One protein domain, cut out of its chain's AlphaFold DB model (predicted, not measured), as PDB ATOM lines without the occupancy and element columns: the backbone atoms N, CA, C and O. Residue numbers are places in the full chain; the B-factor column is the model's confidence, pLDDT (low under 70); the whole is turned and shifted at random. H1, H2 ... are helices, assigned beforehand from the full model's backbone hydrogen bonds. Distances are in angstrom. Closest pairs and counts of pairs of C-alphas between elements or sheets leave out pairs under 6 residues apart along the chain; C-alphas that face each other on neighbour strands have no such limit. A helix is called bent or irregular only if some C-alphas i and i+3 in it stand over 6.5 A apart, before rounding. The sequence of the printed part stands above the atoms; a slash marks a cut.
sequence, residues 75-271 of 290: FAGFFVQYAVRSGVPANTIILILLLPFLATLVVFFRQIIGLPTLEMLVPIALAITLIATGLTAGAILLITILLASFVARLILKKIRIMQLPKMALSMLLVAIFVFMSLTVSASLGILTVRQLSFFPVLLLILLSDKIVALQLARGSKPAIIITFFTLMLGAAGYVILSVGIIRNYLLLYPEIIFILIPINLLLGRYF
ATOM      1  N   PHE A  75     126.411 124.418 118.331       85.38
ATOM      2  CA  PHE A  75     125.340 125.388 118.530       85.38
ATOM      3  C   PHE A  75     125.612 126.700 117.783       85.38
ATOM      4  O   PHE A  75     124.777 127.143 117.005       85.38
ATOM      5  N   ALA A  76     126.797 127.302 117.931       85.44
ATOM      6  CA  ALA A  76     127.089 128.569 117.255       85.44
ATOM      7  C   ALA A  76     127.118 128.433 115.718       85.44
ATOM      8  O   ALA A  76     126.656 129.338 115.026       85.44
ATOM      9  N   GLY A  77     127.595 127.298 115.189       83.69
ATOM     10  CA  GLY A  77     127.574 126.999 113.754       83.69
ATOM     11  C   GLY A  77     126.158 126.967 113.189       83.69
ATOM     12  O   GLY A  77     125.884 127.598 112.169       83.69
ATOM     13  N   PHE A  78     125.237 126.320 113.908       84.81
ATOM     14  CA  PHE A  78     123.821 126.285 113.547       84.81
ATOM     15  C   PHE A  78     123.205 127.693 113.484       84.81
ATOM     16  O   PHE A  78     122.545 128.035 112.506       84.81
ATOM     17  N   PHE A  79     123.469 128.548 114.480       85.50
ATOM     18  CA  PHE A  79     122.947 129.924 114.497       85.50
ATOM     19  C   PHE A  79     123.496 130.783 113.358       85.50
ATOM     20  O   PHE A  79     122.754 131.573 112.777       85.50
ATOM     21  N   VAL A  80     124.775 130.622 113.015       86.25
ATOM     22  CA  VAL A  80     125.383 131.319 111.875       86.25
ATOM     23  C   VAL A  80     124.725 130.883 110.565       86.25
ATOM     24  O   VAL A  80     124.308 131.738 109.786       86.25
ATOM     25  N   GLN A  81     124.557 129.575 110.348       81.56
ATOM     26  CA  GLN A  81     123.881 129.048 109.156       81.56
ATOM     27  C   GLN A  81     122.423 129.513 109.075       81.56
ATOM     28  O   GLN A  81     121.962 129.929 108.012       81.56
ATOM     29  N   TYR A  82     121.709 129.506 110.202       85.38
ATOM     30  CA  TYR A  82     120.340 130.003 110.293       85.38
ATOM     31  C   TYR A  82     120.238 131.499 109.956       85.38
ATOM     32  O   TYR A  82     119.355 131.901 109.197       85.38
ATOM     33  N   ALA A  83     121.158 132.324 110.466       85.94
ATOM     34  CA  ALA A  83     121.194 133.759 110.190       85.94
ATOM     35  C   ALA A  83     121.451 134.059 108.704       85.94
ATOM     36  O   ALA A  83     120.759 134.895 108.124       85.94
ATOM     37  N   VAL A  84     122.388 133.342 108.070       83.44
ATOM     38  CA  VAL A  84     122.658 133.480 106.627       83.44
ATOM     39  C   VAL A  84     121.435 133.074 105.802       83.44
ATOM     40  O   VAL A  84     121.041 133.803 104.895       83.44
ATOM     41  N   ARG A  85     120.777 131.956 106.148       81.38
ATOM     42  CA  ARG A  85     119.536 131.505 105.488       81.38
ATOM     43  C   ARG A  85     118.378 132.490 105.662       81.38
ATOM     44  O   ARG A  85     117.554 132.618 104.768       81.38
ATOM     45  N   SER A  86     118.348 133.207 106.782       85.75
ATOM     46  CA  SER A  86     117.361 134.252 107.079       85.75
ATOM     47  C   SER A  86     117.654 135.589 106.379       85.75
ATOM     48  O   SER A  86     116.945 136.565 106.608       85.75
ATOM     49  N   GLY A  87     118.690 135.657 105.535       81.81
ATOM     50  CA  GLY A  87     119.015 136.830 104.719       81.81
ATOM     51  C   GLY A  87     120.000 137.809 105.360       81.81
ATOM     52  O   GLY A  87     120.228 138.882 104.805       81.81
ATOM     53  N   VAL A  88     120.622 137.469 106.496       85.12
ATOM     54  CA  VAL A  88     121.679 138.310 107.074       85.12
ATOM     55  C   VAL A  88     122.939 138.213 106.202       85.12
ATOM     56  O   VAL A  88     123.438 137.105 105.986       85.12
ATOM     57  N   PRO A  89     123.515 139.343 105.742       84.12
ATOM     58  CA  PRO A  89     124.741 139.317 104.954       84.12
ATOM     59  C   PRO A  89     125.883 138.653 105.726       84.12
ATOM     60  O   PRO A  89     126.210 139.051 106.849       84.12
ATOM     61  N   ALA A  90     126.544 137.676 105.106       81.19
ATOM     62  CA  ALA A  90     127.642 136.942 105.733       81.19
ATOM     63  C   ALA A  90     128.788 137.866 106.175       81.19
ATOM     64  O   ALA A  90     129.364 137.660 107.239       81.19
ATOM     65  N   ASN A  91     129.066 138.941 105.429       82.69
ATOM     66  CA  ASN A  91     130.086 139.920 105.805       82.69
ATOM     67  C   ASN A  91     129.787 140.580 107.166       82.69
ATOM     68  O   ASN A  91     130.686 140.753 107.986       82.69
ATOM     69  N   THR A  92     128.519 140.877 107.458       86.62
ATOM     70  CA  THR A  92     128.101 141.426 108.759       86.62
ATOM     71  C   THR A  92     128.339 140.421 109.881       86.62
ATOM     72  O   THR A  92     128.865 140.783 110.933       86.62
ATOM     73  N   ILE A  93     128.015 139.148 109.643       87.75
ATOM     74  CA  ILE A  93     128.257 138.058 110.595       87.75
ATOM     75  C   ILE A  93     129.761 137.933 110.864       87.75
ATOM     76  O   ILE A  93     130.177 137.999 112.017       87.75
ATOM     77  N   ILE A  94     130.592 137.865 109.819       86.81
ATOM     78  CA  ILE A  94     132.059 137.817 109.940       86.81
ATOM     79  C   ILE A  94     132.575 138.965 110.808       86.81
ATOM     80  O   ILE A  94     133.369 138.732 111.716       86.81
ATOM     81  N   LEU A  95     132.129 140.200 110.555       87.44
ATOM     82  CA  LEU A  95     132.569 141.374 111.313       87.44
ATOM     83  C   LEU A  95     132.200 141.274 112.800       87.44
ATOM     84  O   LEU A  95     133.028 141.594 113.654       87.44
ATOM     85  N   ILE A  96     130.990 140.800 113.115       90.56
ATOM     86  CA  ILE A  96     130.544 140.576 114.499       90.56
ATOM     87  C   ILE A  96     131.400 139.495 115.169       90.56
ATOM     88  O   ILE A  96     131.837 139.675 116.305       90.56
ATOM     89  N   LEU A  97     131.688 138.402 114.461       90.62
ATOM     90  CA  LEU A  97     132.464 137.273 114.975       90.62
ATOM     91  C   LEU A  97     133.963 137.595 115.118       90.62
ATOM     92  O   LEU A  97     134.612 137.063 116.018       90.62
ATOM     93  N   LEU A  98     134.520 138.483 114.288       91.12
ATOM     94  CA  LEU A  98     135.913 138.933 114.394       91.12
ATOM     95  C   LEU A  98     136.128 140.018 115.460       91.12
ATOM     96  O   LEU A  98     137.263 140.215 115.900       91.12
ATOM     97  N   LEU A  99     135.084 140.723 115.902       91.81
ATOM     98  CA  LEU A  99     135.219 141.798 116.891       91.81
ATOM     99  C   LEU A  99     135.851 141.314 118.220       91.81
ATOM    100  O   LEU A  99     136.788 141.961 118.698       91.81
ATOM    101  N   PRO A 100     135.447 140.164 118.802       92.06
ATOM    102  CA  PRO A 100     136.106 139.583 119.976       92.06
ATOM    103  C   PRO A 100     137.568 139.172 119.726       92.06
ATOM    104  O   PRO A 100     138.401 139.236 120.636       92.06
ATOM    105  N   PHE A 101     137.916 138.784 118.497       92.75
ATOM    106  CA  PHE A 101     139.304 138.487 118.128       92.75
ATOM    107  C   PHE A 101     140.158 139.753 118.113       92.75
ATOM    108  O   PHE A 101     141.224 139.778 118.726       92.75
ATOM    109  N   LEU A 102     139.666 140.827 117.486       94.00
ATOM    110  CA  LEU A 102     140.304 142.146 117.523       94.00
ATOM    111  C   LEU A 102     140.492 142.637 118.958       94.00
ATOM    112  O   LEU A 102     141.556 143.134 119.323       94.00
ATOM    113  N   ALA A 103     139.466 142.468 119.787       93.69
ATOM    114  CA  ALA A 103     139.522 142.790 121.199       93.69
ATOM    115  C   ALA A 103     140.675 142.066 121.911       93.69
ATOM    116  O   ALA A 103     141.510 142.697 122.566       93.69
ATOM    117  N   THR A 104     140.761 140.754 121.721       93.44
ATOM    118  CA  THR A 104     141.795 139.908 122.326       93.44
ATOM    119  C   THR A 104     143.190 140.281 121.831       93.44
ATOM    120  O   THR A 104     144.122 140.360 122.628       93.44
ATOM    121  N   LEU A 105     143.333 140.590 120.538       93.56
ATOM    122  CA  LEU A 105     144.573 141.104 119.959       93.56
ATOM    123  C   LEU A 105     145.020 142.388 120.669       93.56
ATOM    124  O   LEU A 105     146.171 142.505 121.085       93.56
ATOM    125  N   VAL A 106     144.111 143.347 120.853       93.81
ATOM    126  CA  VAL A 106     144.445 144.617 121.509       93.81
ATOM    127  C   VAL A 106     144.878 144.397 122.957       93.81
ATOM    128  O   VAL A 106     145.879 144.968 123.398       93.81
ATOM    129  N   VAL A 107     144.167 143.537 123.691       92.62
ATOM    130  CA  VAL A 107     144.516 143.175 125.073       92.62
ATOM    131  C   VAL A 107     145.873 142.473 125.131       92.62
ATOM    132  O   VAL A 107     146.695 142.823 125.976       92.62
ATOM    133  N   PHE A 108     146.151 141.552 124.209       91.94
ATOM    134  CA  PHE A 108     147.431 140.853 124.105       91.94
ATOM    135  C   PHE A 108     148.598 141.838 123.949       91.94
ATOM    136  O   PHE A 108     149.541 141.816 124.742       91.94
ATOM    137  N   PHE A 109     148.517 142.767 122.992       90.50
ATOM    138  CA  PHE A 109     149.559 143.781 122.784       90.50
ATOM    139  C   PHE A 109     149.721 144.697 124.004       90.50
ATOM    140  O   PHE A 109     150.841 145.035 124.400       90.50
ATOM    141  N   ARG A 110     148.614 145.087 124.637       89.06
ATOM    142  CA  ARG A 110     148.651 145.973 125.802       89.06
ATOM    143  C   ARG A 110     149.236 145.296 127.040       89.06
ATOM    144  O   ARG A 110     149.981 145.946 127.771       89.06
ATOM    145  N   GLN A 111     148.913 144.029 127.281       87.62
ATOM    146  CA  GLN A 111     149.303 143.336 128.506       87.62
ATOM    147  C   GLN A 111     150.668 142.660 128.396       87.62
ATOM    148  O   GLN A 111     151.490 142.811 129.294       87.62
ATOM    149  N   ILE A 112     150.927 141.945 127.302       86.25
ATOM    150  CA  ILE A 112     152.167 141.175 127.141       86.25
ATOM    151  C   ILE A 112     153.292 142.088 126.665       86.25
ATOM    152  O   ILE A 112     154.356 142.146 127.283       86.25
ATOM    153  N   ILE A 113     153.057 142.861 125.603       86.00
ATOM    154  CA  ILE A 113     154.099 143.742 125.061       86.00
ATOM    155  C   ILE A 113     154.228 145.002 125.930       86.00
ATOM    156  O   ILE A 113     155.340 145.428 126.254       86.00
ATOM    157  N   GLY A 114     153.106 145.571 126.380       83.94
ATOM    158  CA  GLY A 114     153.103 146.794 127.184       83.94
ATOM    159  C   GLY A 114     153.148 148.072 126.350       83.94
ATOM    160  O   GLY A 114     153.638 149.095 126.827       83.94
ATOM    161  N   LEU A 115     152.680 148.023 125.097       87.31
ATOM    162  CA  LEU A 115     152.662 149.202 124.232       87.31
ATOM    163  C   LEU A 115     151.643 150.228 124.746       87.31
ATOM    164  O   LEU A 115     150.504 149.863 125.059       87.31
ATOM    165  N   PRO A 116     152.015 151.515 124.832       88.62
ATOM    166  CA  PRO A 116     151.097 152.537 125.290       88.62
ATOM    167  C   PRO A 116     150.137 152.877 124.144       88.62
ATOM    168  O   PRO A 116     150.516 153.523 123.172       88.62
ATOM    169  N   THR A 117     148.890 152.429 124.246       92.44
ATOM    170  CA  THR A 117     147.830 152.696 123.262       92.44
ATOM    171  C   THR A 117     146.721 153.547 123.867       92.44
ATOM    172  O   THR A 117     146.629 153.712 125.088       92.44
ATOM    173  N   LEU A 118     145.859 154.086 123.006       92.56
ATOM    174  CA  LEU A 118     144.575 154.642 123.422       92.56
ATOM    175  C   LEU A 118     143.640 153.544 123.959       92.56
ATOM    176  O   LEU A 118     143.990 152.359 124.011       92.56
ATOM    177  N   GLU A 119     142.449 153.966 124.390       92.00
ATOM    178  CA  GLU A 119     141.347 153.070 124.745       92.00
ATOM    179  C   GLU A 119     141.167 151.993 123.675       92.00
ATOM    180  O   GLU A 119     141.277 152.268 122.485       92.00
ATOM    181  N   MET A 120     140.853 150.775 124.105       92.50
ATOM    182  CA  MET A 120     140.714 149.600 123.245       92.50
ATOM    183  C   MET A 120     139.735 149.799 122.079       92.50
ATOM    184  O   MET A 120     139.941 149.239 121.006       92.50
ATOM    185  N   LEU A 121     138.714 150.639 122.263       93.38
ATOM    186  CA  LEU A 121     137.766 150.996 121.209       93.38
ATOM    187  C   LEU A 121     138.445 151.681 120.019       93.38
ATOM    188  O   LEU A 121     138.054 151.443 118.888       93.38
ATOM    189  N   VAL A 122     139.479 152.493 120.248       93.94
ATOM    190  CA  VAL A 122     140.135 153.301 119.211       93.94
ATOM    191  C   VAL A 122     140.801 152.439 118.121       93.94
ATOM    192  O   VAL A 122     140.455 152.615 116.954       93.94
ATOM    193  N   PRO A 123     141.711 151.490 118.428       94.25
ATOM    194  CA  PRO A 123     142.314 150.636 117.403       94.25
ATOM    195  C   PRO A 123     141.302 149.686 116.742       94.25
ATOM    196  O   PRO A 123     141.436 149.410 115.554       94.25
ATOM    197  N   ILE A 124     140.277 149.221 117.469       94.62
ATOM    198  CA  ILE A 124     139.212 148.369 116.907       94.62
ATOM    199  C   ILE A 124     138.388 149.157 115.891       94.62
ATOM    200  O   ILE A 124     138.197 148.716 114.762       94.62
ATOM    201  N   ALA A 125     137.936 150.349 116.277       94.06
ATOM    202  CA  ALA A 125     137.149 151.215 115.422       94.06
ATOM    203  C   ALA A 125     137.961 151.631 114.181       94.06
ATOM    204  O   ALA A 125     137.433 151.604 113.076       94.06
ATOM    205  N   LEU A 126     139.263 151.900 114.338       94.94
ATOM    206  CA  LEU A 126     140.188 152.144 113.228       94.94
ATOM    207  C   LEU A 126     140.270 150.949 112.262       94.94
ATOM    208  O   LEU A 126     140.178 151.137 111.056       94.94
ATOM    209  N   ALA A 127     140.393 149.716 112.758       94.56
ATOM    210  CA  ALA A 127     140.397 148.531 111.892       94.56
ATOM    211  C   ALA A 127     139.085 148.396 111.094       94.56
ATOM    212  O   ALA A 127     139.110 148.102 109.897       94.56
ATOM    213  N   ILE A 128     137.944 148.663 111.744       92.19
ATOM    214  CA  ILE A 128     136.613 148.606 111.125       92.19
ATOM    215  C   ILE A 128     136.444 149.696 110.057       92.19
ATOM    216  O   ILE A 128     135.893 149.445 108.987       92.19
ATOM    217  N   THR A 129     136.928 150.914 110.301       92.00
ATOM    218  CA  THR A 129     136.834 151.976 109.291       92.00
ATOM    219  C   THR A 129     137.723 151.707 108.093       92.00
ATOM    220  O   THR A 129     137.288 151.951 106.968       92.00
ATOM    221  N   LEU A 130     138.926 151.162 108.302       92.31
ATOM    222  CA  LEU A 130     139.822 150.781 107.211       92.31
ATOM    223  C   LEU A 130     139.233 149.656 106.355       92.31
ATOM    224  O   LEU A 130     139.393 149.690 105.137       92.31
ATOM    225  N   ILE A 131     138.525 148.684 106.946       90.94
ATOM    226  CA  ILE A 131     137.859 147.655 106.137       90.94
ATOM    227  C   ILE A 131     136.644 148.210 105.387       90.94
ATOM    228  O   ILE A 131     136.433 147.847 104.237       90.94
ATOM    229  N   ALA A 132     135.887 149.125 105.999       88.44
ATOM    230  CA  ALA A 132     134.687 149.697 105.393       88.44
ATOM    231  C   ALA A 132     134.981 150.712 104.273       88.44
ATOM    232  O   ALA A 132     134.191 150.846 103.349       88.44
ATOM    233  N   THR A 133     136.096 151.444 104.354       87.81
ATOM    234  CA  THR A 133     136.492 152.446 103.338       87.81
ATOM    235  C   THR A 133     137.545 151.944 102.361       87.81
ATOM    236  O   THR A 133     137.803 152.592 101.349       87.81
ATOM    237  N   GLY A 134     138.168 150.805 102.655       87.69
ATOM    238  CA  GLY A 134     139.374 150.351 101.979       87.69
ATOM    239  C   GLY A 134     140.636 151.040 102.507       87.69
ATOM    240  O   GLY A 134     140.603 152.109 103.122       87.69
ATOM    241  N   LEU A 135     141.787 150.417 102.248       87.62
ATOM    242  CA  LEU A 135     143.066 150.856 102.808       87.62
ATOM    243  C   LEU A 135     143.489 152.244 102.310       87.62
ATOM    244  O   LEU A 135     143.999 153.040 103.089       87.62
ATOM    245  N   THR A 136     143.275 152.548 101.029       87.25
ATOM    246  CA  THR A 136     143.724 153.802 100.406       87.25
ATOM    247  C   THR A 136     142.899 154.998 100.876       87.25
ATOM    248  O   THR A 136     143.452 155.932 101.459       87.25
ATOM    249  N   ALA A 137     141.577 154.962 100.690       86.88
ATOM    250  CA  ALA A 137     140.684 156.040 101.114       86.88
ATOM    251  C   ALA A 137     140.665 156.191 102.643       86.88
ATOM    252  O   ALA A 137     140.742 157.312 103.151       86.88
ATOM    253  N   GLY A 138     140.646 155.074 103.379       88.75
ATOM    254  CA  GLY A 138     140.729 155.067 104.836       88.75
ATOM    255  C   GLY A 138     142.023 155.691 105.356       88.75
ATOM    256  O   GLY A 138     141.972 156.530 106.254       88.75
ATOM    257  N   ALA A 139     143.178 155.360 104.767       90.00
ATOM    258  CA  ALA A 139     144.457 155.959 105.152       90.00
ATOM    259  C   ALA A 139     144.507 157.466 104.865       90.00
ATOM    260  O   ALA A 139     144.966 158.224 105.719       90.00
ATOM    261  N   ILE A 140     144.002 157.912 103.708       89.31
ATOM    262  CA  ILE A 140     143.935 159.343 103.368       89.31
ATOM    263  C   ILE A 140     143.081 160.092 104.396       89.31
ATOM    264  O   ILE A 140     143.546 161.072 104.979       89.31
ATOM    265  N   LEU A 141     141.869 159.606 104.682       89.19
ATOM    266  CA  LEU A 141     140.990 160.214 105.684       89.19
ATOM    267  C   LEU A 141     141.621 160.246 107.072       89.19
ATOM    268  O   LEU A 141     141.515 161.243 107.786       89.19
ATOM    269  N   LEU A 142     142.287 159.161 107.455       91.88
ATOM    270  CA  LEU A 142     142.964 159.065 108.734       91.88
ATOM    271  C   LEU A 142     144.065 160.123 108.843       91.88
ATOM    272  O   LEU A 142     144.113 160.846 109.839       91.88
ATOM    273  N   ILE A 143     144.922 160.257 107.826       92.31
ATOM    274  CA  ILE A 143     145.989 161.267 107.794       92.31
ATOM    275  C   ILE A 143     145.395 162.674 107.885       92.31
ATOM    276  O   ILE A 143     145.859 163.475 108.700       92.31
ATOM    277  N   THR A 144     144.339 162.959 107.117       91.25
ATOM    278  CA  THR A 144     143.609 164.232 107.183       91.25
ATOM    279  C   THR A 144     143.133 164.523 108.600       91.25
ATOM    280  O   THR A 144     143.315 165.631 109.101       91.25
ATOM    281  N   ILE A 145     142.561 163.527 109.275       92.25
ATOM    282  CA  ILE A 145     142.030 163.681 110.627       92.25
ATOM    283  C   ILE A 145     143.146 163.868 111.650       92.25
ATOM    284  O   ILE A 145     143.034 164.757 112.486       92.25
ATOM    285  N   LEU A 146     144.252 163.126 111.557       93.25
ATOM    286  CA  LEU A 146     145.418 163.343 112.418       93.25
ATOM    287  C   LEU A 146     145.969 164.765 112.284       93.25
ATOM    288  O   LEU A 146     146.295 165.402 113.293       93.25
ATOM    289  N   LEU A 147     146.038 165.273 111.050       92.75
ATOM    290  CA  LEU A 147     146.455 166.643 110.774       92.75
ATOM    291  C   LEU A 147     145.465 167.641 111.393       92.75
ATOM    292  O   LEU A 147     145.879 168.560 112.103       92.75
ATOM    293  N   ALA A 148     144.164 167.410 111.201       92.38
ATOM    294  CA  ALA A 148     143.087 168.216 111.767       92.38
ATOM    295  C   ALA A 148     143.161 168.276 113.298       92.38
ATOM    296  O   ALA A 148     143.102 169.364 113.872       92.38
ATOM    297  N   SER A 149     143.350 167.134 113.971       91.12
ATOM    298  CA  SER A 149     143.473 167.058 115.432       91.12
ATOM    299  C   SER A 149     144.654 167.891 115.933       91.12
ATOM    300  O   SER A 149     144.554 168.591 116.944       91.12
ATOM    301  N   PHE A 150     145.787 167.835 115.225       90.00
ATOM    302  CA  PHE A 150     146.982 168.590 115.592       90.00
ATOM    303  C   PHE A 150     146.788 170.098 115.392       90.00
ATOM    304  O   PHE A 150     147.123 170.887 116.281       90.00
ATOM    305  N   VAL A 151     146.186 170.506 114.271       90.69
ATOM    306  CA  VAL A 151     145.837 171.909 113.987       90.69
ATOM    307  C   VAL A 151     144.840 172.442 115.017       90.69
ATOM    308  O   VAL A 151     145.071 173.505 115.598       90.69
ATOM    309  N   ALA A 152     143.783 171.683 115.322       88.50
ATOM    310  CA  ALA A 152     142.792 172.044 116.332       88.50
ATOM    311  C   ALA A 152     143.457 172.301 117.689       88.50
ATOM    312  O   ALA A 152     143.194 173.317 118.336       88.50
ATOM    313  N   ARG A 153     144.404 171.445 118.093       85.25
ATOM    314  CA  ARG A 153     145.188 171.666 119.311       85.25
ATOM    315  C   ARG A 153     146.028 172.937 119.255       85.25
ATOM    316  O   ARG A 153     146.086 173.648 120.257       85.25
ATOM    317  N   LEU A 154     146.718 173.213 118.146       86.25
ATOM    318  CA  LEU A 154     147.549 174.417 118.014       86.25
ATOM    319  C   LEU A 154     146.721 175.695 118.189       86.25
ATOM    320  O   LEU A 154     147.161 176.615 118.881       86.25
ATOM    321  N   ILE A 155     145.512 175.717 117.624       88.50
ATOM    322  CA  ILE A 155     144.567 176.830 117.755       88.50
ATOM    323  C   ILE A 155     144.083 176.943 119.208       88.50
ATOM    324  O   ILE A 155     144.211 178.000 119.829       88.50
ATOM    325  N   LEU A 156     143.613 175.841 119.803       85.06
ATOM    326  CA  LEU A 156     143.059 175.836 121.163       85.06
ATOM    327  C   LEU A 156     144.096 176.055 122.262       85.06
ATOM    328  O   LEU A 156     143.742 176.520 123.345       85.06
ATOM    329  N   LYS A 157     145.377 175.762 122.013       82.88
ATOM    330  CA  LYS A 157     146.456 176.000 122.982       82.88
ATOM    331  C   LYS A 157     146.551 177.477 123.379       82.88
ATOM    332  O   LYS A 157     146.930 177.769 124.510       82.88
ATOM    333  N   LYS A 158     146.196 178.401 122.479       83.81
ATOM    334  CA  LYS A 158     146.201 179.846 122.760       83.81
ATOM    335  C   LYS A 158     145.027 180.286 123.646       83.81
ATOM    336  O   LYS A 158     145.102 181.346 124.259       83.81
ATOM    337  N   ILE A 159     143.969 179.479 123.749       85.06
ATOM    338  CA  ILE A 159     142.716 179.847 124.414       85.06
ATOM    339  C   ILE A 159     142.677 179.255 125.833       85.06
ATOM    340  O   ILE A 159     142.728 178.036 126.042       85.06
ATOM    341  N   ARG A 160     142.554 180.113 126.850       82.75
ATOM    342  CA  ARG A 160     142.470 179.694 128.261       82.75
ATOM    343  C   ARG A 160     141.028 179.375 128.681       82.75
ATOM    344  O   ARG A 160     140.444 180.090 129.480       82.75
ATOM    345  N   ILE A 161     140.469 178.292 128.144       87.44
ATOM    346  CA  ILE A 161     139.144 177.762 128.529       87.44
ATOM    347  C   ILE A 161     139.235 176.425 129.295       87.44
ATOM    348  O   ILE A 161     140.285 175.769 129.300       87.44
ATOM    349  N   MET A 162     138.138 176.040 129.957       88.31
ATOM    350  CA  MET A 162     137.970 174.763 130.669       88.31
ATOM    351  C   MET A 162     138.123 173.567 129.710       88.31
ATOM    352  O   MET A 162     137.797 173.671 128.528       88.31
ATOM    353  N   GLN A 163     138.614 172.423 130.203       83.62
ATOM    354  CA  GLN A 163     138.908 171.252 129.361       83.62
ATOM    355  C   GLN A 163     137.679 170.712 128.619       83.62
ATOM    356  O   GLN A 163     137.792 170.362 127.450       83.62
ATOM    357  N   LEU A 164     136.506 170.703 129.255       86.81
ATOM    358  CA  LEU A 164     135.285 170.168 128.651       86.81
ATOM    359  C   LEU A 164     134.828 170.993 127.417       86.81
ATOM    360  O   LEU A 164     134.741 170.417 126.333       86.81
ATOM    361  N   PRO A 165     134.673 172.334 127.496       89.69
ATOM    362  CA  PRO A 165     134.466 173.183 126.316       89.69
ATOM    363  C   PRO A 165     135.582 173.107 125.266       89.69
ATOM    364  O   PRO A 165     135.310 173.238 124.073       89.69
ATOM    365  N   LYS A 166     136.842 172.885 125.679       88.81
ATOM    366  CA  LYS A 166     137.958 172.698 124.734       88.81
ATOM    367  C   LYS A 166     137.748 171.474 123.850       88.81
ATOM    368  O   LYS A 166     137.965 171.584 122.648       88.81
ATOM    369  N   MET A 167     137.324 170.340 124.409       87.50
ATOM    370  CA  MET A 167     137.097 169.132 123.606       87.50
ATOM    371  C   MET A 167     135.994 169.365 122.567       87.50
ATOM    372  O   MET A 167     136.222 169.137 121.380       87.50
ATOM    373  N   ALA A 168     134.862 169.952 122.971       90.31
ATOM    374  CA  ALA A 168     133.762 170.268 122.055       90.31
ATOM    375  C   ALA A 168     134.195 171.198 120.905       90.31
ATOM    376  O   ALA A 168     133.924 170.920 119.736       90.31
ATOM    377  N   LEU A 169     134.936 172.270 121.213       91.62
ATOM    378  CA  LEU A 169     135.444 173.190 120.192       91.62
ATOM    379  C   LEU A 169     136.458 172.511 119.260       91.62
ATOM    380  O   LEU A 169     136.505 172.806 118.067       91.62
ATOM    381  N   SER A 170     137.260 171.583 119.787       90.56
ATOM    382  CA  SER A 170     138.201 170.814 118.975       90.56
ATOM    383  C   SER A 170     137.494 169.873 118.000       90.56
ATOM    384  O   SER A 170     137.894 169.800 116.842       90.56
ATOM    385  N   MET A 171     136.411 169.223 118.433       90.44
ATOM    386  CA  MET A 171     135.593 168.356 117.588       90.44
ATOM    387  C   MET A 171     134.927 169.156 116.461       90.44
ATOM    388  O   MET A 171     134.936 168.716 115.315       90.44
ATOM    389  N   LEU A 172     134.444 170.369 116.758       92.75
ATOM    390  CA  LEU A 172     133.921 171.302 115.756       92.75
ATOM    391  C   LEU A 172     134.988 171.679 114.718       92.75
ATOM    392  O   LEU A 172     134.736 171.598 113.518       92.75
ATOM    393  N   LEU A 173     136.194 172.052 115.161       92.94
ATOM    394  CA  LEU A 173     137.313 172.380 114.268       92.94
ATOM    395  C   LEU A 173     137.685 171.209 113.356       92.94
ATOM    396  O   LEU A 173     137.905 171.404 112.162       92.94
ATOM    397  N   VAL A 174     137.725 169.996 113.906       92.88
ATOM    398  CA  VAL A 174     138.000 168.779 113.135       92.88
ATOM    399  C   VAL A 174     136.890 168.522 112.119       92.88
ATOM    400  O   VAL A 174     137.196 168.247 110.964       92.88
ATOM    401  N   ALA A 175     135.618 168.660 112.501       92.38
ATOM    402  CA  ALA A 175     134.491 168.478 111.589       92.38
ATOM    403  C   ALA A 175     134.540 169.465 110.409       92.38
ATOM    404  O   ALA A 175     134.406 169.045 109.260       92.38
ATOM    405  N   ILE A 176     134.816 170.751 110.669       93.69
ATOM    406  CA  ILE A 176     134.995 171.767 109.616       93.69
ATOM    407  C   ILE A 176     136.171 171.403 108.705       93.69
ATOM    408  O   ILE A 176     136.059 171.491 107.483       93.69
ATOM    409  N   PHE A 177     137.293 170.971 109.281       92.38
ATOM    410  CA  PHE A 177     138.481 170.606 108.514       92.38
ATOM    411  C   PHE A 177     138.238 169.387 107.615       92.38
ATOM    412  O   PHE A 177     138.616 169.394 106.446       92.38
ATOM    413  N   VAL A 178     137.566 168.355 108.131       90.00
ATOM    414  CA  VAL A 178     137.194 167.162 107.357       90.00
ATOM    415  C   VAL A 178     136.204 167.522 106.252       90.00
ATOM    416  O   VAL A 178     136.386 167.084 105.119       90.00
ATOM    417  N   PHE A 179     135.209 168.366 106.536       90.19
ATOM    418  CA  PHE A 179     134.263 168.853 105.531       90.19
ATOM    419  C   PHE A 179     134.964 169.627 104.403       90.19
ATOM    420  O   PHE A 179     134.720 169.367 103.222       90.19
ATOM    421  N   MET A 180     135.891 170.524 104.750       91.69
ATOM    422  CA  MET A 180     136.713 171.234 103.768       91.69
ATOM    423  C   MET A 180     137.564 170.252 102.953       91.69
ATOM    424  O   MET A 180     137.573 170.319 101.726       91.69
ATOM    425  N   SER A 181     138.238 169.307 103.613       87.88
ATOM    426  CA  SER A 181     139.078 168.308 102.947       87.88
ATOM    427  C   SER A 181     138.279 167.426 101.990       87.88
ATOM    428  O   SER A 181     138.776 167.115 100.911       87.88
ATOM    429  N   LEU A 182     137.059 167.027 102.357       85.56
ATOM    430  CA  LEU A 182     136.165 166.255 101.492       85.56
ATOM    431  C   LEU A 182     135.710 167.077 100.287       85.56
ATOM    432  O   LEU A 182     135.732 166.568  99.172       85.56
ATOM    433  N   THR A 183     135.369 168.351 100.491       88.00
ATOM    434  CA  THR A 183     134.963 169.262  99.409       88.00
ATOM    435  C   THR A 183     136.091 169.456  98.393       88.00
ATOM    436  O   THR A 183     135.869 169.340  97.191       88.00
ATOM    437  N   VAL A 184     137.320 169.681  98.872       88.12
ATOM    438  CA  VAL A 184     138.516 169.807  98.021       88.12
ATOM    439  C   VAL A 184     138.854 168.484  97.331       88.12
ATOM    440  O   VAL A 184     139.208 168.461  96.157       88.12
ATOM    441  N   SER A 185     138.720 167.356  98.031       83.44
ATOM    442  CA  SER A 185     138.986 166.042  97.431       83.44
ATOM    443  C   SER A 185     137.967 165.687  96.349       83.44
ATOM    444  O   SER A 185     138.339 165.087  95.342       83.44
ATOM    445  N   ALA A 186     136.703 166.076  96.542       83.19
ATOM    446  CA  ALA A 186     135.640 165.901  95.560       83.19
ATOM    447  C   ALA A 186     135.868 166.769  94.315       83.19
ATOM    448  O   ALA A 186     135.674 166.285  93.204       83.19
ATOM    449  N   SER A 187     136.309 168.023  94.476       83.50
ATOM    450  CA  SER A 187     136.558 168.918  93.337       83.50
ATOM    451  C   SER A 187     137.780 168.517  92.508       83.50
ATOM    452  O   SER A 187     137.782 168.713  91.296       83.50
ATOM    453  N   LEU A 188     138.800 167.926  93.136       82.19
ATOM    454  CA  LEU A 188     140.008 167.438  92.464       82.19
ATOM    455  C   LEU A 188     139.861 166.019  91.885       82.19
ATOM    456  O   LEU A 188     140.790 165.529  91.249       82.19
ATOM    457  N   GLY A 189     138.738 165.335  92.129       76.81
ATOM    458  CA  GLY A 189     138.506 163.961  91.666       76.81
ATOM    459  C   GLY A 189     139.440 162.910  92.287       76.81
ATOM    460  O   GLY A 189     139.513 161.791  91.792       76.81
ATOM    461  N   ILE A 190     140.157 163.252  93.364       69.62
ATOM    462  CA  ILE A 190     141.149 162.376  94.021       69.62
ATOM    463  C   ILE A 190     140.459 161.214  94.751       69.62
ATOM    464  O   ILE A 190     141.021 160.130  94.888       69.62
ATOM    465  N   LEU A 191     139.238 161.443  95.235       65.81
ATOM    466  CA  LEU A 191     138.429 160.454  95.934       65.81
ATOM    467  C   LEU A 191     137.054 160.381  95.277       65.81
ATOM    468  O   LEU A 191     136.377 161.401  95.134       65.81
ATOM    469  N   THR A 192     136.592 159.171  94.966       65.75
ATOM    470  CA  THR A 192     135.185 158.924  94.636       65.75
ATOM    471  C   THR A 192     134.362 159.053  95.915       65.75
ATOM    472  O   THR A 192     133.952 158.065  96.516       65.75
ATOM    473  N   VAL A 193     134.126 160.291  96.366       60.91
ATOM    474  CA  VAL A 193     133.398 160.583  97.617       60.91
ATOM    475  C   VAL A 193     132.016 159.920  97.625       60.91
ATOM    476  O   VAL A 193     131.528 159.534  98.680       60.91
ATOM    477  N   ARG A 194     131.419 159.691  96.446       61.19
ATOM    478  CA  ARG A 194     130.130 159.000  96.277       61.19
ATOM    479  C   ARG A 194     130.125 157.545  96.773       61.19
ATOM    480  O   ARG A 194     129.062 157.054  97.124       61.19
ATOM    481  N   GLN A 195     131.272 156.867  96.815       64.31
ATOM    482  CA  GLN A 195     131.381 155.487  97.308       64.31
ATOM    483  C   GLN A 195     131.699 155.411  98.807       64.31
ATOM    484  O   GLN A 195     131.635 154.333  99.393       64.31
ATOM    485  N   LEU A 196     132.026 156.538  99.455       71.94
ATOM    486  CA  LEU A 196     132.266 156.543 100.891       71.94
ATOM    487  C   LEU A 196     130.951 156.560 101.663       71.94
ATOM    488  O   LEU A 196     130.177 157.516 101.602       71.94
ATOM    489  N   SER A 197     130.742 155.535 102.481       81.75
ATOM    490  CA  SER A 197     129.688 155.558 103.487       81.75
ATOM    491  C   SER A 197     129.938 156.677 104.510       81.75
ATOM    492  O   SER A 197     131.076 156.974 104.878       81.75
ATOM    493  N   PHE A 198     128.863 157.269 105.035       85.12
ATOM    494  CA  PHE A 198     128.951 158.290 106.089       85.12
ATOM    495  C   PHE A 198     129.517 157.729 107.406       85.12
ATOM    496  O   PHE A 198     130.164 158.447 108.171       85.12
ATOM    497  N   PHE A 199     129.286 156.440 107.671       87.94
ATOM    498  CA  PHE A 199     129.598 155.807 108.949       87.94
ATOM    499  C   PHE A 199     131.103 155.806 109.280       87.94
ATOM    500  O   PHE A 199     131.461 156.301 110.351       87.94
ATOM    501  N   PRO A 200     132.017 155.364 108.391       88.69
ATOM    502  CA  PRO A 200     133.448 155.423 108.678       88.69
ATOM    503  C   PRO A 200     133.987 156.838 108.886       88.69
ATOM    504  O   PRO A 200     134.843 157.043 109.743       88.69
ATOM    505  N   VAL A 201     133.467 157.821 108.144       89.50
ATOM    506  CA  VAL A 201     133.859 159.229 108.303       89.50
ATOM    507  C   VAL A 201     133.484 159.724 109.700       89.50
ATOM    508  O   VAL A 201     134.328 160.272 110.407       89.50
ATOM    509  N   LEU A 202     132.244 159.474 110.134       91.62
ATOM    510  CA  LEU A 202     131.771 159.853 111.465       91.62
ATOM    511  C   LEU A 202     132.576 159.166 112.574       91.62
ATOM    512  O   LEU A 202     132.957 159.801 113.558       91.62
ATOM    513  N   LEU A 203     132.881 157.880 112.394       92.94
ATOM    514  CA  LEU A 203     133.671 157.107 113.343       92.94
ATOM    515  C   LEU A 203     135.094 157.670 113.473       92.94
ATOM    516  O   LEU A 203     135.588 157.822 114.589       92.94
ATOM    517  N   LEU A 204     135.750 158.033 112.364       91.75
ATOM    518  CA  LEU A 204     137.078 158.647 112.415       91.75
ATOM    519  C   LEU A 204     137.049 160.049 113.057       91.75
ATOM    520  O   LEU A 204     137.975 160.402 113.788       91.75
ATOM    521  N   ILE A 205     135.990 160.840 112.843       91.50
ATOM    522  CA  ILE A 205     135.809 162.125 113.544       91.50
ATOM    523  C   ILE A 205     135.681 161.892 115.055       91.50
ATOM    524  O   ILE A 205     136.328 162.585 115.839       91.50
ATOM    525  N   LEU A 206     134.910 160.887 115.478       92.69
ATOM    526  CA  LEU A 206     134.798 160.522 116.891       92.69
ATOM    527  C   LEU A 206     136.142 160.035 117.462       92.69
ATOM    528  O   LEU A 206     136.494 160.337 118.601       92.69
ATOM    529  N   LEU A 207     136.937 159.337 116.651       92.25
ATOM    530  CA  LEU A 207     138.293 158.916 117.001       92.25
ATOM    531  C   LEU A 207     139.224 160.103 117.272       92.25
ATOM    532  O   LEU A 207     140.058 160.054 118.182       92.25
ATOM    533  N   SER A 208     139.071 161.176 116.493       91.62
ATOM    534  CA  SER A 208     139.842 162.406 116.653       91.62
ATOM    535  C   SER A 208     139.680 163.013 118.041       91.62
ATOM    536  O   SER A 208     140.654 163.533 118.581       91.62
ATOM    537  N   ASP A 209     138.490 162.937 118.641       92.19
ATOM    538  CA  ASP A 209     138.250 163.463 119.990       92.19
ATOM    539  C   ASP A 209     139.190 162.809 121.012       92.19
ATOM    540  O   ASP A 209     139.873 163.488 121.779       92.19
ATOM    541  N   LYS A 210     139.362 161.485 120.932       91.75
ATOM    542  CA  LYS A 210     140.282 160.735 121.804       91.75
ATOM    543  C   LYS A 210     141.738 161.139 121.597       91.75
ATOM    544  O   LYS A 210     142.506 161.218 122.558       91.75
ATOM    545  N   ILE A 211     142.122 161.431 120.356       91.50
ATOM    546  CA  ILE A 211     143.471 161.893 120.020       91.50
ATOM    547  C   ILE A 211     143.704 163.301 120.572       91.50
ATOM    548  O   ILE A 211     144.730 163.543 121.212       91.50
ATOM    549  N   VAL A 212     142.760 164.227 120.389       90.44
ATOM    550  CA  VAL A 212     142.869 165.585 120.937       90.44
ATOM    551  C   VAL A 212     142.896 165.547 122.465       90.44
ATOM    552  O   VAL A 212     143.781 166.157 123.073       90.44
ATOM    553  N   ALA A 213     142.011 164.765 123.087       89.56
ATOM    554  CA  ALA A 213     141.964 164.591 124.531       89.56
ATOM    555  C   ALA A 213     143.297 164.083 125.091       89.56
ATOM    556  O   ALA A 213     143.826 164.637 126.061       89.56
ATOM    557  N   LEU A 214     143.907 163.102 124.424       91.81
ATOM    558  CA  LEU A 214     145.229 162.600 124.777       91.81
ATOM    559  C   LEU A 214     146.317 163.676 124.653       91.81
ATOM    560  O   LEU A 214     147.160 163.813 125.546       91.81
ATOM    561  N   GLN A 215     146.308 164.454 123.570       89.88
ATOM    562  CA  GLN A 215     147.285 165.520 123.360       89.88
ATOM    563  C   GLN A 215     147.143 166.669 124.377       89.88
ATOM    564  O   GLN A 215     148.135 167.355 124.675       89.88
ATOM    565  N   LEU A 216     145.936 166.909 124.897       87.19
ATOM    566  CA  LEU A 216     145.675 167.864 125.978       87.19
ATOM    567  C   LEU A 216     146.124 167.316 127.338       87.19
ATOM    568  O   LEU A 216     146.732 168.060 128.103       87.19
ATOM    569  N   ALA A 217     145.880 166.032 127.616       87.75
ATOM    570  CA  ALA A 217     146.173 165.414 128.909       87.75
ATOM    571  C   ALA A 217     147.663 165.104 129.125       87.75
ATOM    572  O   ALA A 217     148.202 165.371 130.195       87.75
ATOM    573  N   ARG A 218     148.345 164.522 128.126       86.38
ATOM    574  CA  ARG A 218     149.740 164.051 128.262       86.38
ATOM    575  C   ARG A 218     150.763 164.913 127.519       86.38
ATOM    576  O   ARG A 218     151.962 164.710 127.674       86.38
ATOM    577  N   GLY A 219     150.324 165.894 126.732       86.50
ATOM    578  CA  GLY A 219     151.205 166.694 125.876       86.50
ATOM    579  C   GLY A 219     151.484 166.036 124.517       86.50
ATOM    580  O   GLY A 219     151.079 164.908 124.262       86.50
ATOM    581  N   SER A 220     152.174 166.741 123.612       84.62
ATOM    582  CA  SER A 220     152.334 166.299 122.212       84.62
ATOM    583  C   SER A 220     153.261 165.100 122.050       84.62
ATOM    584  O   SER A 220     152.911 164.173 121.333       84.62
ATOM    585  N   LYS A 221     154.431 165.109 122.700       89.19
ATOM    586  CA  LYS A 221     155.434 164.040 122.544       89.19
ATOM    587  C   LYS A 221     154.873 162.648 122.885       89.19
ATOM    588  O   LYS A 221     154.909 161.786 122.011       89.19
ATOM    589  N   PRO A 222     154.314 162.407 124.088       90.56
ATOM    590  CA  PRO A 222     153.747 161.096 124.398       90.56
ATOM    591  C   PRO A 222     152.477 160.811 123.596       90.56
ATOM    592  O   PRO A 222     152.242 159.656 123.261       90.56
ATOM    593  N   ALA A 223     151.683 161.829 123.242       91.19
ATOM    594  CA  ALA A 223     150.494 161.615 122.428       91.19
ATOM    595  C   ALA A 223     150.831 161.075 121.034       91.19
ATOM    596  O   ALA A 223     150.204 160.118 120.606       91.19
ATOM    597  N   ILE A 224     151.860 161.611 120.367       91.81
ATOM    598  CA  ILE A 224     152.308 161.117 119.056       91.81
ATOM    599  C   ILE A 224     152.730 159.645 119.146       91.81
ATOM    600  O   ILE A 224     152.314 158.843 118.317       91.81
ATOM    601  N   ILE A 225     153.500 159.275 120.176       93.44
ATOM    602  CA  ILE A 225     153.952 157.889 120.385       93.44
ATOM    603  C   ILE A 225     152.756 156.950 120.596       93.44
ATOM    604  O   ILE A 225     152.673 155.893 119.976       93.44
ATOM    605  N   ILE A 226     151.805 157.344 121.442       94.19
ATOM    606  CA  ILE A 226     150.618 156.536 121.745       94.19
ATOM    607  C   ILE A 226     149.706 156.401 120.519       94.19
ATOM    608  O   ILE A 226     149.207 155.312 120.226       94.19
ATOM    609  N   THR A 227     149.489 157.491 119.784       93.56
ATOM    610  CA  THR A 227     148.714 157.480 118.539       93.56
ATOM    611  C   THR A 227     149.387 156.600 117.490       93.56
ATOM    612  O   THR A 227     148.690 155.833 116.838       93.56
ATOM    613  N   PHE A 228     150.718 156.626 117.377       94.50
ATOM    614  CA  PHE A 228     151.461 155.755 116.466       94.50
ATOM    615  C   PHE A 228     151.251 154.267 116.781       94.50
ATOM    616  O   PHE A 228     150.885 153.503 115.891       94.50
ATOM    617  N   PHE A 229     151.390 153.850 118.044       95.12
ATOM    618  CA  PHE A 229     151.115 152.459 118.424       95.12
ATOM    619  C   PHE A 229     149.646 152.075 118.236       95.12
ATOM    620  O   PHE A 229     149.345 150.946 117.864       95.12
ATOM    621  N   THR A 230     148.727 153.017 118.444       94.75
ATOM    622  CA  THR A 230     147.299 152.782 118.203       94.75
ATOM    623  C   THR A 230     146.998 152.598 116.714       94.75
ATOM    624  O   THR A 230     146.242 151.701 116.351       94.75
ATOM    625  N   LEU A 231     147.622 153.409 115.854       94.75
ATOM    626  CA  LEU A 231     147.542 153.289 114.401       94.75
ATOM    627  C   LEU A 231     148.087 151.936 113.940       94.75
ATOM    628  O   LEU A 231     147.416 151.228 113.199       94.75
ATOM    629  N   MET A 232     149.276 151.568 114.423       95.06
ATOM    630  CA  MET A 232     149.902 150.282 114.127       95.06
ATOM    631  C   MET A 232     148.974 149.122 114.507       95.06
ATOM    632  O   MET A 232     148.811 148.185 113.732       95.06
ATOM    633  N   LEU A 233     148.335 149.194 115.676       95.25
ATOM    634  CA  LEU A 233     147.458 148.137 116.164       95.25
ATOM    635  C   LEU A 233     146.149 148.043 115.370       95.25
ATOM    636  O   LEU A 233     145.697 146.941 115.077       95.25
ATOM    637  N   GLY A 234     145.563 149.174 114.970       94.94
ATOM    638  CA  GLY A 234     144.395 149.167 114.088       94.94
ATOM    639  C   GLY A 234     144.733 148.732 112.655       94.94
ATOM    640  O   GLY A 234     143.942 148.025 112.039       94.94
ATOM    641  N   ALA A 235     145.932 149.043 112.148       94.50
ATOM    642  CA  ALA A 235     146.427 148.514 110.876       94.50
ATOM    643  C   ALA A 235     146.670 146.994 110.941       94.50
ATOM    644  O   ALA A 235     146.275 146.270 110.033       94.50
ATOM    645  N   ALA A 236     147.244 146.489 112.038       94.31
ATOM    646  CA  ALA A 236     147.363 145.050 112.280       94.31
ATOM    647  C   ALA A 236     145.981 144.379 112.355       94.31
ATOM    648  O   ALA A 236     145.774 143.315 111.773       94.31
ATOM    649  N   GLY A 237     145.018 145.039 113.006       93.88
ATOM    650  CA  GLY A 237     143.621 144.625 113.015       93.88
ATOM    651  C   GLY A 237     143.019 144.557 111.611       93.88
ATOM    652  O   GLY A 237     142.415 143.547 111.268       93.88
ATOM    653  N   TYR A 238     143.239 145.573 110.773       93.31
ATOM    654  CA  TYR A 238     142.814 145.569 109.369       93.31
ATOM    655  C   TYR A 238     143.412 144.393 108.590       93.31
ATOM    656  O   TYR A 238     142.685 143.720 107.868       93.31
ATOM    657  N   VAL A 239     144.706 144.102 108.759       93.12
ATOM    658  CA  VAL A 239     145.352 142.959 108.093       93.12
ATOM    659  C   VAL A 239     144.700 141.648 108.521       93.12
ATOM    660  O   VAL A 239     144.317 140.863 107.661       93.12
ATOM    661  N   ILE A 240     144.498 141.432 109.824       91.62
ATOM    662  CA  ILE A 240     143.798 140.244 110.342       91.62
ATOM    663  C   ILE A 240     142.394 140.141 109.753       91.62
ATOM    664  O   ILE A 240     141.979 139.064 109.331       91.62
ATOM    665  N   LEU A 241     141.683 141.269 109.677       89.56
ATOM    666  CA  LEU A 241     140.371 141.322 109.055       89.56
ATOM    667  C   LEU A 241     140.455 141.033 107.568       89.56
ATOM    668  O   LEU A 241     139.525 140.445 107.060       89.56
ATOM    669  N   SER A 242     141.496 141.432 106.847       88.62
ATOM    670  CA  SER A 242     141.578 141.285 105.390       88.62
ATOM    671  C   SER A 242     141.961 139.875 104.927       88.62
ATOM    672  O   SER A 242     141.774 139.562 103.753       88.62
ATOM    673  N   VAL A 243     142.498 139.020 105.803       89.75
ATOM    674  CA  VAL A 243     142.914 137.658 105.436       89.75
ATOM    675  C   VAL A 243     141.690 136.747 105.282       89.75
ATOM    676  O   VAL A 243     141.056 136.369 106.267       89.75
ATOM    677  N   GLY A 244     141.393 136.338 104.042       85.50
ATOM    678  CA  GLY A 244     140.253 135.465 103.720       85.50
ATOM    679  C   GLY A 244     140.274 134.119 104.454       85.50
ATOM    680  O   GLY A 244     139.236 133.647 104.900       85.50
ATOM    681  N   ILE A 245     141.461 133.553 104.696       86.00
ATOM    682  CA  ILE A 245     141.625 132.286 105.431       86.00
ATOM    683  C   ILE A 245     141.030 132.387 106.841       86.00
ATOM    684  O   ILE A 245     140.308 131.492 107.273       86.00
ATOM    685  N   ILE A 246     141.293 133.493 107.547       86.50
ATOM    686  CA  ILE A 246     140.781 133.711 108.905       86.50
ATOM    687  C   ILE A 246     139.260 133.862 108.862       86.50
ATOM    688  O   ILE A 246     138.575 133.250 109.672       86.50
ATOM    689  N   ARG A 247     138.724 134.625 107.897       86.31
ATOM    690  CA  ARG A 247     137.273 134.821 107.733       86.31
ATOM    691  C   ARG A 247     136.537 133.511 107.471       86.31
ATOM    692  O   ARG A 247     135.566 133.216 108.161       86.31
ATOM    693  N   ASN A 248     137.020 132.733 106.503       83.94
ATOM    694  CA  ASN A 248     136.381 131.491 106.076       83.94
ATOM    695  C   ASN A 248     136.422 130.457 107.200       83.94
ATOM    696  O   ASN A 248     135.418 129.809 107.483       83.94
ATOM    697  N   TYR A 249     137.552 130.365 107.906       85.94
ATOM    698  CA  TYR A 249     137.689 129.469 109.047       85.94
ATOM    699  C   TYR A 249     136.752 129.846 110.203       85.94
ATOM    700  O   TYR A 249     136.135 128.969 110.802       85.94
ATOM    701  N   LEU A 250     136.589 131.143 110.482       85.50
ATOM    702  CA  LEU A 250     135.701 131.620 111.543       85.50
ATOM    703  C   LEU A 250     134.215 131.450 111.216       85.50
ATOM    704  O   LEU A 250     133.410 131.262 112.125       85.50
ATOM    705  N   LEU A 251     133.852 131.504 109.934       83.06
ATOM    706  CA  LEU A 251     132.498 131.191 109.476       83.06
ATOM    707  C   LEU A 251     132.180 129.698 109.558       83.06
ATOM    708  O   LEU A 251     131.061 129.342 109.920       83.06
ATOM    709  N   LEU A 252     133.149 128.837 109.234       82.94
ATOM    710  CA  LEU A 252     132.985 127.382 109.313       82.94
ATOM    711  C   LEU A 252     132.938 126.876 110.761       82.94
ATOM    712  O   LEU A 252     132.169 125.962 111.078       82.94
ATOM    713  N   TYR A 253     133.770 127.471 111.621       86.12
ATOM    714  CA  TYR A 253     133.934 127.092 113.024       86.12
ATOM    715  C   TYR A 253     133.788 128.301 113.963       86.12
ATOM    716  O   TYR A 253     134.758 128.733 114.599       86.12
ATOM    717  N   PRO A 254     132.579 128.876 114.093       87.88
ATOM    718  CA  PRO A 254     132.351 130.010 114.987       87.88
ATOM    719  C   PRO A 254     132.528 129.643 116.467       87.88
ATOM    720  O   PRO A 254     132.646 130.519 117.324       87.88
ATOM    721  N   GLU A 255     132.598 128.353 116.797       88.69
ATOM    722  CA  GLU A 255     132.748 127.863 118.168       88.69
ATOM    723  C   GLU A 255     134.123 128.208 118.759       88.69
ATOM    724  O   GLU A 255     134.289 128.269 119.978       88.69
ATOM    725  N   ILE A 256     135.093 128.547 117.905       88.31
ATOM    726  CA  ILE A 256     136.415 129.028 118.318       88.31
ATOM    727  C   ILE A 256     136.299 130.305 119.153       88.31
ATOM    728  O   ILE A 256     137.134 130.534 120.019       88.31
ATOM    729  N   ILE A 257     135.247 131.113 118.997       89.56
ATOM    730  CA  ILE A 257     135.058 132.321 119.817       89.56
ATOM    731  C   ILE A 257     135.041 131.995 121.315       89.56
ATOM    732  O   ILE A 257     135.564 132.770 122.117       89.56
ATOM    733  N   PHE A 258     134.528 130.829 121.713       90.44
ATOM    734  CA  PHE A 258     134.513 130.431 123.120       90.44
ATOM    735  C   PHE A 258     135.919 130.218 123.695       90.44
ATOM    736  O   PHE A 258     136.114 130.438 124.890       90.44
ATOM    737  N   ILE A 259     136.924 129.894 122.867       91.50
ATOM    738  CA  ILE A 259     138.320 129.778 123.318       91.50
ATOM    739  C   ILE A 259     138.915 131.130 123.724       91.50
ATOM    740  O   ILE A 259     139.844 131.188 124.529       91.50
ATOM    741  N   LEU A 260     138.360 132.238 123.226       92.44
ATOM    742  CA  LEU A 260     138.809 133.574 123.601       92.44
ATOM    743  C   LEU A 260     138.496 133.879 125.067       92.44
ATOM    744  O   LEU A 260     139.199 134.686 125.667       92.44
ATOM    745  N   ILE A 261     137.487 133.240 125.667       93.00
ATOM    746  CA  ILE A 261     137.112 133.455 127.071       93.00
ATOM    747  C   ILE A 261     138.262 133.068 128.018       93.00
ATOM    748  O   ILE A 261     138.747 133.951 128.734       93.00
ATOM    749  N   PRO A 262     138.761 131.812 128.030       94.50
ATOM    750  CA  PRO A 262     139.889 131.451 128.881       94.50
ATOM    751  C   PRO A 262     141.160 132.219 128.508       94.50
ATOM    752  O   PRO A 262     141.909 132.596 129.405       94.50
ATOM    753  N   ILE A 263     141.390 132.530 127.225       92.62
ATOM    754  CA  ILE A 263     142.542 133.343 126.803       92.62
ATOM    755  C   ILE A 263     142.488 134.740 127.432       92.62
ATOM    756  O   ILE A 263     143.460 135.169 128.048       92.62
ATOM    757  N   ASN A 264     141.360 135.448 127.333       91.38
ATOM    758  CA  ASN A 264     141.215 136.777 127.931       91.38
ATOM    759  C   ASN A 264     141.297 136.729 129.459       91.38
ATOM    760  O   ASN A 264     141.877 137.631 130.061       91.38
ATOM    761  N   LEU A 265     140.784 135.671 130.094       92.06
ATOM    762  CA  LEU A 265     140.922 135.478 131.536       92.06
ATOM    763  C   LEU A 265     142.391 135.284 131.951       92.06
ATOM    764  O   LEU A 265     142.846 135.894 132.920       92.06
ATOM    765  N   LEU A 266     143.150 134.481 131.198       90.25
ATOM    766  CA  LEU A 266     144.589 134.291 131.406       90.25
ATOM    767  C   LEU A 266     145.362 135.597 131.204       90.25
ATOM    768  O   LEU A 266     146.219 135.928 132.023       90.25
ATOM    769  N   LEU A 267     145.028 136.366 130.163       88.00
ATOM    770  CA  LEU A 267     145.607 137.688 129.922       88.00
ATOM    771  C   LEU A 267     145.282 138.660 131.066       88.00
ATOM    772  O   LEU A 267     146.166 139.378 131.521       88.00
ATOM    773  N   GLY A 268     144.054 138.647 131.587       84.12
ATOM    774  CA  GLY A 268     143.648 139.482 132.721       84.12
ATOM    775  C   GLY A 268     144.385 139.150 134.022       84.12
ATOM    776  O   GLY A 268     144.646 140.039 134.829       84.12
ATOM    777  N   ARG A 269     144.777 137.884 134.210       83.81
ATOM    778  CA  ARG A 269     145.562 137.410 135.361       83.81
ATOM    779  C   ARG A 269     147.079 137.450 135.116       83.81
ATOM    780  O   ARG A 269     147.856 137.014 135.964       83.81
ATOM    781  N   TYR A 270     147.537 137.961 133.976       76.50
ATOM    782  CA  TYR A 270     148.960 138.001 133.657       76.50
ATOM    783  C   TYR A 270     149.688 139.044 134.524       76.50
ATOM    784  O   TYR A 270     149.681 140.232 134.215       76.50
ATOM    785  N   PHE A 271     150.337 138.589 135.601       60.28
ATOM    786  CA  PHE A 271     151.193 139.397 136.487       60.28
ATOM    787  C   PHE A 271     152.670 139.444 136.043       60.28
ATOM    788  O   PHE A 271     153.528 139.900 136.796       60.28
TER     789      PHE A 271
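What this domain is: This is residues 75 to 271 of the 290 residues of the protein "7TM_transglut domain-containing protein" of Candidatus Levybacteria bacterium RIFCSPLOWO2_12_FULL_39_17 (UniProt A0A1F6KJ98). This is a flat slab of helices with H3 near its middle and the long H7 crossing over H3; H7 makes an up-and-down bundle with H4, H5 and H6, which lie toward one end of the slab, and H1, the bent H2, H8 and H9 group toward the other end. The all-helix printed part has 197 residues, with nine named helices, H1 to H9 in chain order, and no named strand. It is compact, with a radius of gyration of the C-alphas of 18.9 A and spans of 58 by 48 by 24 A.

How they stand to each other: Start at H1, residues 75 to 85, which touches residues 254 to 255 alone of H9, residues 254 to 268; the closest C-alphas, of Ala 76 and Glu 255, are 5.8 A apart. H2, residues 90 to 113, was assigned as one helix by its hydrogen bonds but is bent: C-alphas 97 and 100 are 6.6 A apart, and arms H2a, residues 90 to 97, and H2b, residues 100 to 113, stand at a steep tilt of 39 degrees. H2a touches H8, residues 244 to 252, closest at C-alphas 94 and 247, 6.4 A. H2b touches H9 at a shallow tilt of 26 degrees, closest at C-alphas 104 and 264, 6.4 A. H3, residues 121 to 133, touches H7, residues 220 to 242, closest at C-alphas 123 and 234, 4.2 A. H4, residues 135 to 157, and H5, residues 163 to 187, form a hairpin, closest at C-alphas 148 and 174, 5.3 A; H6, residues 198 to 217, forms hairpins with H5 and H7. Every O i to N i+4 pair is within hydrogen-bond range except in H6, 14 of 16, and H9, 6 of 11.

Where its parts are: Find C-alpha 75 at (125.340, 125.388, 118.530), where H1 begins. H5 runs 36.2 A from C-alpha 163, H4 32.4 A and H7 32.0 A. H9 ends at C-alpha 268, (143.648, 139.482, 132.721).

The domain as a whole: The farthest C-alphas, of Phe 78 and Lys 158, are 58.8 A apart. The printed part has no cut and no long link; pLDDT is under 70 at residues 190 to 195 and 271.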